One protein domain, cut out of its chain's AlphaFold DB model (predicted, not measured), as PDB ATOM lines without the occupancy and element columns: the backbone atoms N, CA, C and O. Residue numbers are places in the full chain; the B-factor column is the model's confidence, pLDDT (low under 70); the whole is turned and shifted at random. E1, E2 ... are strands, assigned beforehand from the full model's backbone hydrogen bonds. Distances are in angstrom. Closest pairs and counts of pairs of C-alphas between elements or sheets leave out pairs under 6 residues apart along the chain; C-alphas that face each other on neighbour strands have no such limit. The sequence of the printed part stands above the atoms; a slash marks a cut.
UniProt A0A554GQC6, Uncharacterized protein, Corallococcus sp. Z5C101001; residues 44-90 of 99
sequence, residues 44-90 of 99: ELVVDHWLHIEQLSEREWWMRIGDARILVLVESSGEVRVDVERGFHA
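This is residues 44 to 90 of the 99 residues of an uncharacterized protein of Corallococcus sp. Z5C101001 (UniProt A0A554GQC6). A thin, twisted slab: five strands side by side in one sheet, a meander, each strand the antiparallel neighbour of the one before, with a short tail, residues 86 to 90, after E5. The 47 printed residues hold no named helix; E1 to E5 follow in chain order, all strand. The whole is only just loose, close to compact, with a radius of gyration of the C-alphas of 11.6 A, spanning 37 by 21 by 11 A.

E1, residues 44 to 47, begins at C-alpha 44 (29.104, -53.949, -15.548) and spans 10.3 A. E2, residues 51 to 57, spans 19.0 A; E3, residues 60 to 65, 16.7 A; E4, residues 68 to 74, 19.6 A. E5, residues 80 to 85, spans 16.6 A and ends at C-alpha 85 (21.633, -38.403, -5.612).

Four hairpins have N and O within hydrogen-bond range: E1 and E2, N 45 and O 53, 2.8 A; E2 and E3, N 54 and O 62, 2.9 A; E3 and E4, N 63 and O 70, 2.8 A; E4 and E5, N 71 and O 83, 2.9 A. Edge strands E1 and E5 are apart.

The farthest C-alphas, of Ser 77 and Ala 90, are 37.5 A apart. The printed part has no cut, and its four links are tight. Residues 87 to 90 have pLDDT under 70.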
ATOM      1  N   GLU A  44      30.348 -54.594 -15.114       96.50
ATOM      2  CA  GLU A  44      29.104 -53.949 -15.548       96.50
ATOM      3  C   GLU A  44      27.881 -54.887 -15.459       96.50
ATOM      4  O   GLU A  44      27.955 -56.084 -15.753       96.50
ATOM      5  N   LEU A  45      26.722 -54.328 -15.092       96.38
ATOM      6  CA  LEU A  45      25.400 -54.934 -15.259       96.38
ATOM      7  C   LEU A  45      24.396 -53.884 -15.744       96.38
ATOM      8  O   LEU A  45      24.123 -52.905 -15.049       96.38
ATOM      9  N   VAL A  46      23.755 -54.153 -16.880       95.88
ATOM     10  CA  VAL A  46      22.665 -53.334 -17.430       95.88
ATOM     11  C   VAL A  46      21.384 -54.162 -17.481       95.88
ATOM     12  O   VAL A  46      21.374 -55.262 -18.035       95.88
ATOM     13  N   VAL A  47      20.290 -53.628 -16.932       94.81
ATOM     14  CA  VAL A  47      18.944 -54.195 -17.100       94.81
ATOM     15  C   VAL A  47      18.025 -53.123 -17.663       94.81
ATOM     16  O   VAL A  47      17.634 -52.174 -16.975       94.81
ATOM     17  N   ASP A  48      17.681 -53.304 -18.939       93.00
ATOM     18  CA  ASP A  48      16.903 -52.352 -19.727       93.00
ATOM     19  C   ASP A  48      17.400 -50.903 -19.538       93.00
ATOM     20  O   ASP A  48      18.570 -50.616 -19.297       93.00
ATOM     21  N   HIS A  49      16.489 -49.947 -19.674       85.75
ATOM     22  CA  HIS A  49      16.756 -48.526 -19.555       85.75
ATOM     23  C   HIS A  49      16.641 -48.007 -18.118       85.75
ATOM     24  O   HIS A  49      16.665 -46.786 -17.952       85.75
ATOM     25  N   TRP A  50      16.476 -48.856 -17.103       88.19
ATOM     26  CA  TRP A  50      16.186 -48.408 -15.736       88.19
ATOM     27  C   TRP A  50      17.231 -48.838 -14.703       88.19
ATOM     28  O   TRP A  50      17.289 -48.190 -13.662       88.19
ATOM     29  N   LEU A  51      18.086 -49.831 -14.982       92.75
ATOM     30  CA  LEU A  51      19.208 -50.215 -14.117       92.75
ATOM     31  C   LEU A  51      20.517 -50.259 -14.903       92.75
ATOM     32  O   LEU A  51      20.604 -50.908 -15.942       92.75
ATOM     33  N   HIS A  52      21.536 -49.599 -14.370       96.12
ATOM     34  CA  HIS A  52      22.915 -49.730 -14.828       96.12
ATOM     35  C   HIS A  52      23.831 -49.690 -13.603       96.12
ATOM     36  O   HIS A  52      23.644 -48.831 -12.746       96.12
ATOM     37  N   ILE A  53      24.771 -50.621 -13.499       97.25
ATOM     38  CA  ILE A  53      25.861 -50.658 -12.524       97.25
ATOM     39  C   ILE A  53      27.153 -50.789 -13.332       97.25
ATOM     40  O   ILE A  53      27.237 -51.705 -14.141       97.25
ATOM     41  N   GLU A  54      28.130 -49.919 -13.110       96.81
ATOM     42  CA  GLU A  54      29.404 -49.900 -13.838       96.81
ATOM     43  C   GLU A  54      30.556 -49.610 -12.873       96.81
ATOM     44  O   GLU A  54      30.447 -48.745 -11.998       96.81
ATOM     45  N   GLN A  55      31.669 -50.323 -13.025       95.81
ATOM     46  CA  GLN A  55      32.927 -50.020 -12.362       95.81
ATOM     47  C   GLN A  55      33.619 -48.855 -13.086       95.81
ATOM     48  O   GLN A  55      34.063 -48.989 -14.220       95.81
ATOM     49  N   LEU A  56      33.767 -47.709 -12.418       93.06
ATOM     50  CA  LEU A  56      34.485 -46.558 -12.981       93.06
ATOM     51  C   LEU A  56      36.001 -46.652 -12.754       93.06
ATOM     52  O   LEU A  56      36.795 -46.157 -13.557       93.06
ATOM     53  N   SER A  57      36.418 -47.268 -11.645       90.94
ATOM     54  CA  SER A  57      37.823 -47.534 -11.314       90.94
ATOM     55  C   SER A  57      37.943 -48.746 -10.384       90.94
ATOM     56  O   SER A  57      36.937 -49.277  -9.922       90.94
ATOM     57  N   GLU A  58      39.166 -49.179 -10.044       90.69
ATOM     58  CA  GLU A  58      39.411 -50.364  -9.188       90.69
ATOM     59  C   GLU A  58      38.579 -50.370  -7.888       90.69
ATOM     60  O   GLU A  58      38.290 -51.429  -7.333       90.69
ATOM     61  N   ARG A  59      38.205 -49.187  -7.388       90.88
ATOM     62  CA  ARG A  59      37.535 -48.996  -6.100       90.88
ATOM     63  C   ARG A  59      36.295 -48.105  -6.173       90.88
ATOM     64  O   ARG A  59      35.817 -47.657  -5.133       90.88
ATOM     65  N   GLU A  60      35.782 -47.846  -7.369       93.06
ATOM     66  CA  GLU A  60      34.671 -46.925  -7.593       93.06
ATOM     67  C   GLU A  60      33.636 -47.543  -8.525       93.06
ATOM     68  O   GLU A  60      33.974 -48.004  -9.615       93.06
ATOM     69  N   TRP A  61      32.374 -47.513  -8.105       95.88
ATOM     70  CA  TRP A  61      31.241 -47.957  -8.906       95.88
ATOM     71  C   TRP A  61      30.202 -46.859  -9.001       95.88
ATOM     72  O   TRP A  61      29.836 -46.237  -8.004       95.88
ATOM     73  N   TRP A  62      29.675 -46.685 -10.201       96.06
ATOM     74  CA  TRP A  62      28.527 -45.843 -10.460       96.06
ATOM     75  C   TRP A  62      27.310 -46.704 -10.765       96.06
ATOM     76  O   TRP A  62      27.401 -47.741 -11.418       96.06
ATOM     77  N   MET A  63      26.150 -46.276 -10.280       95.75
ATOM     78  CA  MET A  63      24.891 -46.951 -10.546       95.75
ATOM     79  C   MET A  63      23.790 -45.952 -10.860       95.75
ATOM     80  O   MET A  63      23.712 -44.872 -10.273       95.75
ATOM     81  N   ARG A  64      22.869 -46.367 -11.723       92.12
ATOM     82  CA  ARG A  64      21.572 -45.732 -11.917       92.12
ATOM     83  C   ARG A  64      20.466 -46.733 -11.645       92.12
ATOM     84  O   ARG A  64      20.478 -47.817 -12.220       92.12
ATOM     85  N   ILE A  65      19.478 -46.323 -10.854       90.88
ATOM     86  CA  ILE A  65      18.216 -47.047 -10.673       90.88
ATOM     87  C   ILE A  65      17.075 -46.046 -10.842       90.88
ATOM     88  O   ILE A  65      16.836 -45.217  -9.968       90.88
ATOM     89  N   GLY A  66      16.388 -46.090 -11.982       88.00
ATOM     90  CA  GLY A  66      15.408 -45.067 -12.343       88.00
ATOM     91  C   GLY A  66      16.050 -43.676 -12.412       88.00
ATOM     92  O   GLY A  66      16.919 -43.437 -13.253       88.00
ATOM     93  N   ASP A  67      15.616 -42.768 -11.535       84.56
ATOM     94  CA  ASP A  67      16.138 -41.401 -11.400       84.56
ATOM     95  C   ASP A  67      17.266 -41.268 -10.360       84.56
ATOM     96  O   ASP A  67      17.904 -40.216 -10.276       84.56
ATOM     97  N   ALA A  68      17.511 -42.315  -9.569       86.38
ATOM     98  CA  ALA A  68      18.559 -42.321  -8.566       86.38
ATOM     99  C   ALA A  68      19.916 -42.591  -9.212       86.38
ATOM    100  O   ALA A  68      20.052 -43.475 -10.064       86.38
ATOM    101  N   ARG A  69      20.925 -41.854  -8.758       89.69
ATOM    102  CA  ARG A  69      22.335 -42.102  -9.039       89.69
ATOM    103  C   ARG A  69      23.022 -42.459  -7.741       89.69
ATOM    104  O   ARG A  69      22.804 -41.805  -6.726       89.69
ATOM    105  N   ILE A  70      23.823 -43.507  -7.783       92.50
ATOM    106  CA  ILE A  70      24.544 -44.016  -6.628       92.50
ATOM    107  C   ILE A  70      26.013 -44.052  -7.011       92.50
ATOM    108  O   ILE A  70      26.359 -44.600  -8.056       92.50
ATOM    109  N   LEU A  71      26.862 -43.472  -6.177       91.31
ATOM    110  CA  LEU A  71      28.306 -43.595  -6.288       91.31
ATOM    111  C   LEU A  71      28.807 -44.368  -5.073       91.31
ATOM    112  O   LEU A  71      28.533 -43.993  -3.935       91.31
ATOM    113  N   VAL A  72      29.514 -45.464  -5.316       90.69
ATOM    114  CA  VAL A  72      30.112 -46.302  -4.279       90.69
ATOM    115  C   VAL A  72      31.621 -46.185  -4.377       90.69
ATOM    116  O   VAL A  72      32.196 -46.511  -5.413       90.69
ATOM    117  N   LEU A  73      32.260 -45.766  -3.289       87.00
ATOM    118  CA  LEU A  73      33.711 -45.756  -3.143       87.00
ATOM    119  C   LEU A  73      34.117 -46.750  -2.061       87.00
ATOM    120  O   LEU A  73      33.584 -46.725  -0.951       87.00
ATOM    121  N   VAL A  74      35.090 -47.599  -2.368       87.44
ATOM    122  CA  VAL A  74      35.681 -48.537  -1.412       87.44
ATOM    123  C   VAL A  74      37.072 -48.045  -1.039       87.44
ATOM    124  O   VAL A  74      38.022 -48.170  -1.811       87.44
ATOM    125  N   GLU A  75      37.226 -47.490   0.157       81.75
ATOM    126  CA  GLU A  75      38.515 -46.996   0.628       81.75
ATOM    127  C   GLU A  75      39.543 -48.138   0.746       81.75
ATOM    128  O   GLU A  75      39.210 -49.326   0.806       81.75
ATOM    129  N   SER A  76      40.836 -47.804   0.770       80.56
ATOM    130  CA  SER A  76      41.907 -48.806   0.908       80.56
ATOM    131  C   SER A  76      41.841 -49.580   2.231       80.56
ATOM    132  O   SER A  76      42.340 -50.700   2.303       80.56
ATOM    133  N   SER A  77      41.193 -49.007   3.250       78.69
ATOM    134  CA  SER A  77      40.866 -49.648   4.529       78.69
ATOM    135  C   SER A  77      39.796 -50.742   4.413       78.69
ATOM    136  O   SER A  77      39.648 -51.541   5.336       78.69
ATOM    137  N   GLY A  78      39.048 -50.776   3.305       77.00
ATOM    138  CA  GLY A  78      37.848 -51.591   3.130       77.00
ATOM    139  C   GLY A  78      36.555 -50.901   3.578       77.00
ATOM    140  O   GLY A  78      35.486 -51.487   3.425       77.00
ATOM    141  N   GLU A  79      36.623 -49.675   4.108       81.69
ATOM    142  CA  GLU A  79      35.431 -48.870   4.390       81.69
ATOM    143  C   GLU A  79      34.693 -48.528   3.089       81.69
ATOM    144  O   GLU A  79      35.312 -48.174   2.085       81.69
ATOM    145  N   VAL A  80      33.363 -48.641   3.100       85.81
ATOM    146  CA  VAL A  80      32.517 -48.379   1.930       85.81
ATOM    147  C   VAL A  80      31.734 -47.095   2.157       85.81
ATOM    148  O   VAL A  80      30.992 -46.975   3.130       85.81
ATOM    149  N   ARG A  81      31.867 -46.152   1.225       83.00
ATOM    150  CA  ARG A  81      31.125 -44.890   1.201       83.00
ATOM    151  C   ARG A  81      30.152 -44.908   0.040       83.00
ATOM    152  O   ARG A  81      30.505 -45.327  -1.059       83.00
ATOM    153  N   VAL A  82      28.926 -44.477   0.305       87.94
ATOM    154  CA  VAL A  82      27.836 -44.493  -0.669       87.94
ATOM    155  C   VAL A  82      27.190 -43.120  -0.697       87.94
ATOM    156  O   VAL A  82      26.594 -42.702   0.295       87.94
ATOM    157  N   ASP A  83      27.284 -42.454  -1.841       83.38
ATOM    158  CA  ASP A  83      26.558 -41.222  -2.121       83.38
ATOM    159  C   ASP A  83      25.353 -41.533  -3.005       83.38
ATOM    160  O   ASP A  83      25.454 -42.270  -3.987       83.38
ATOM    161  N   VAL A  84      24.192 -40.984  -2.641       86.88
ATOM    162  CA  VAL A  84      22.937 -41.182  -3.370       86.88
ATOM    163  C   VAL A  84      22.355 -39.829  -3.745       86.88
ATOM    164  O   VAL A  84      21.902 -39.070  -2.890       86.88
ATOM    165  N   GLU A  85      22.305 -39.561  -5.042       82.19
ATOM    166  CA  GLU A  85      21.633 -38.403  -5.612       82.19
ATOM    167  C   GLU A  85      20.301 -38.833  -6.231       82.19
ATOM    168  O   GLU A  85      20.180 -39.903  -6.830       82.19
ATOM    169  N   ARG A  86      19.278 -37.989  -6.108       77.06
ATOM    170  CA  ARG A  86      17.969 -38.190  -6.743       77.06
ATOM    171  C   ARG A  86      17.507 -36.896  -7.401       77.06
ATOM    172  O   ARG A  86      17.953 -35.821  -7.005       77.06
ATOM    173  N   GLY A  87      16.558 -36.983  -8.334       58.84
ATOM    174  CA  GLY A  87      15.791 -35.804  -8.745       58.84
ATOM    175  C   GLY A  87      16.032 -35.257 -10.151       58.84
ATOM    176  O   GLY A  87      15.692 -34.100 -10.404       58.84
ATOM    177  N   PHE A  88      16.498 -36.064 -11.108       52.47
ATOM    178  CA  PHE A  88      16.223 -35.749 -12.515       52.47
ATOM    179  C   PHE A  88      14.803 -36.240 -12.870       52.47
ATOM    180  O   PHE A  88      14.622 -37.377 -13.289       52.47
ATOM    181  N   HIS A  89      13.823 -35.335 -12.705       45.72
ATOM    182  CA  HIS A  89      12.375 -35.429 -13.006       45.72
ATOM    183  C   HIS A  89      11.421 -35.939 -11.889       45.72
ATOM    184  O   HIS A  89      10.951 -37.066 -11.928       45.72
ATOM    185  N   ALA A  90      10.980 -35.009 -11.018       41.09
ATOM    186  CA  ALA A  90       9.709 -35.033 -10.247       41.09
ATOM    187  C   ALA A  90       9.576 -36.087  -9.094       41.09
ATOM    188  O   ALA A  90      10.467 -36.904  -8.913       41.09
TER     189      ALA A  90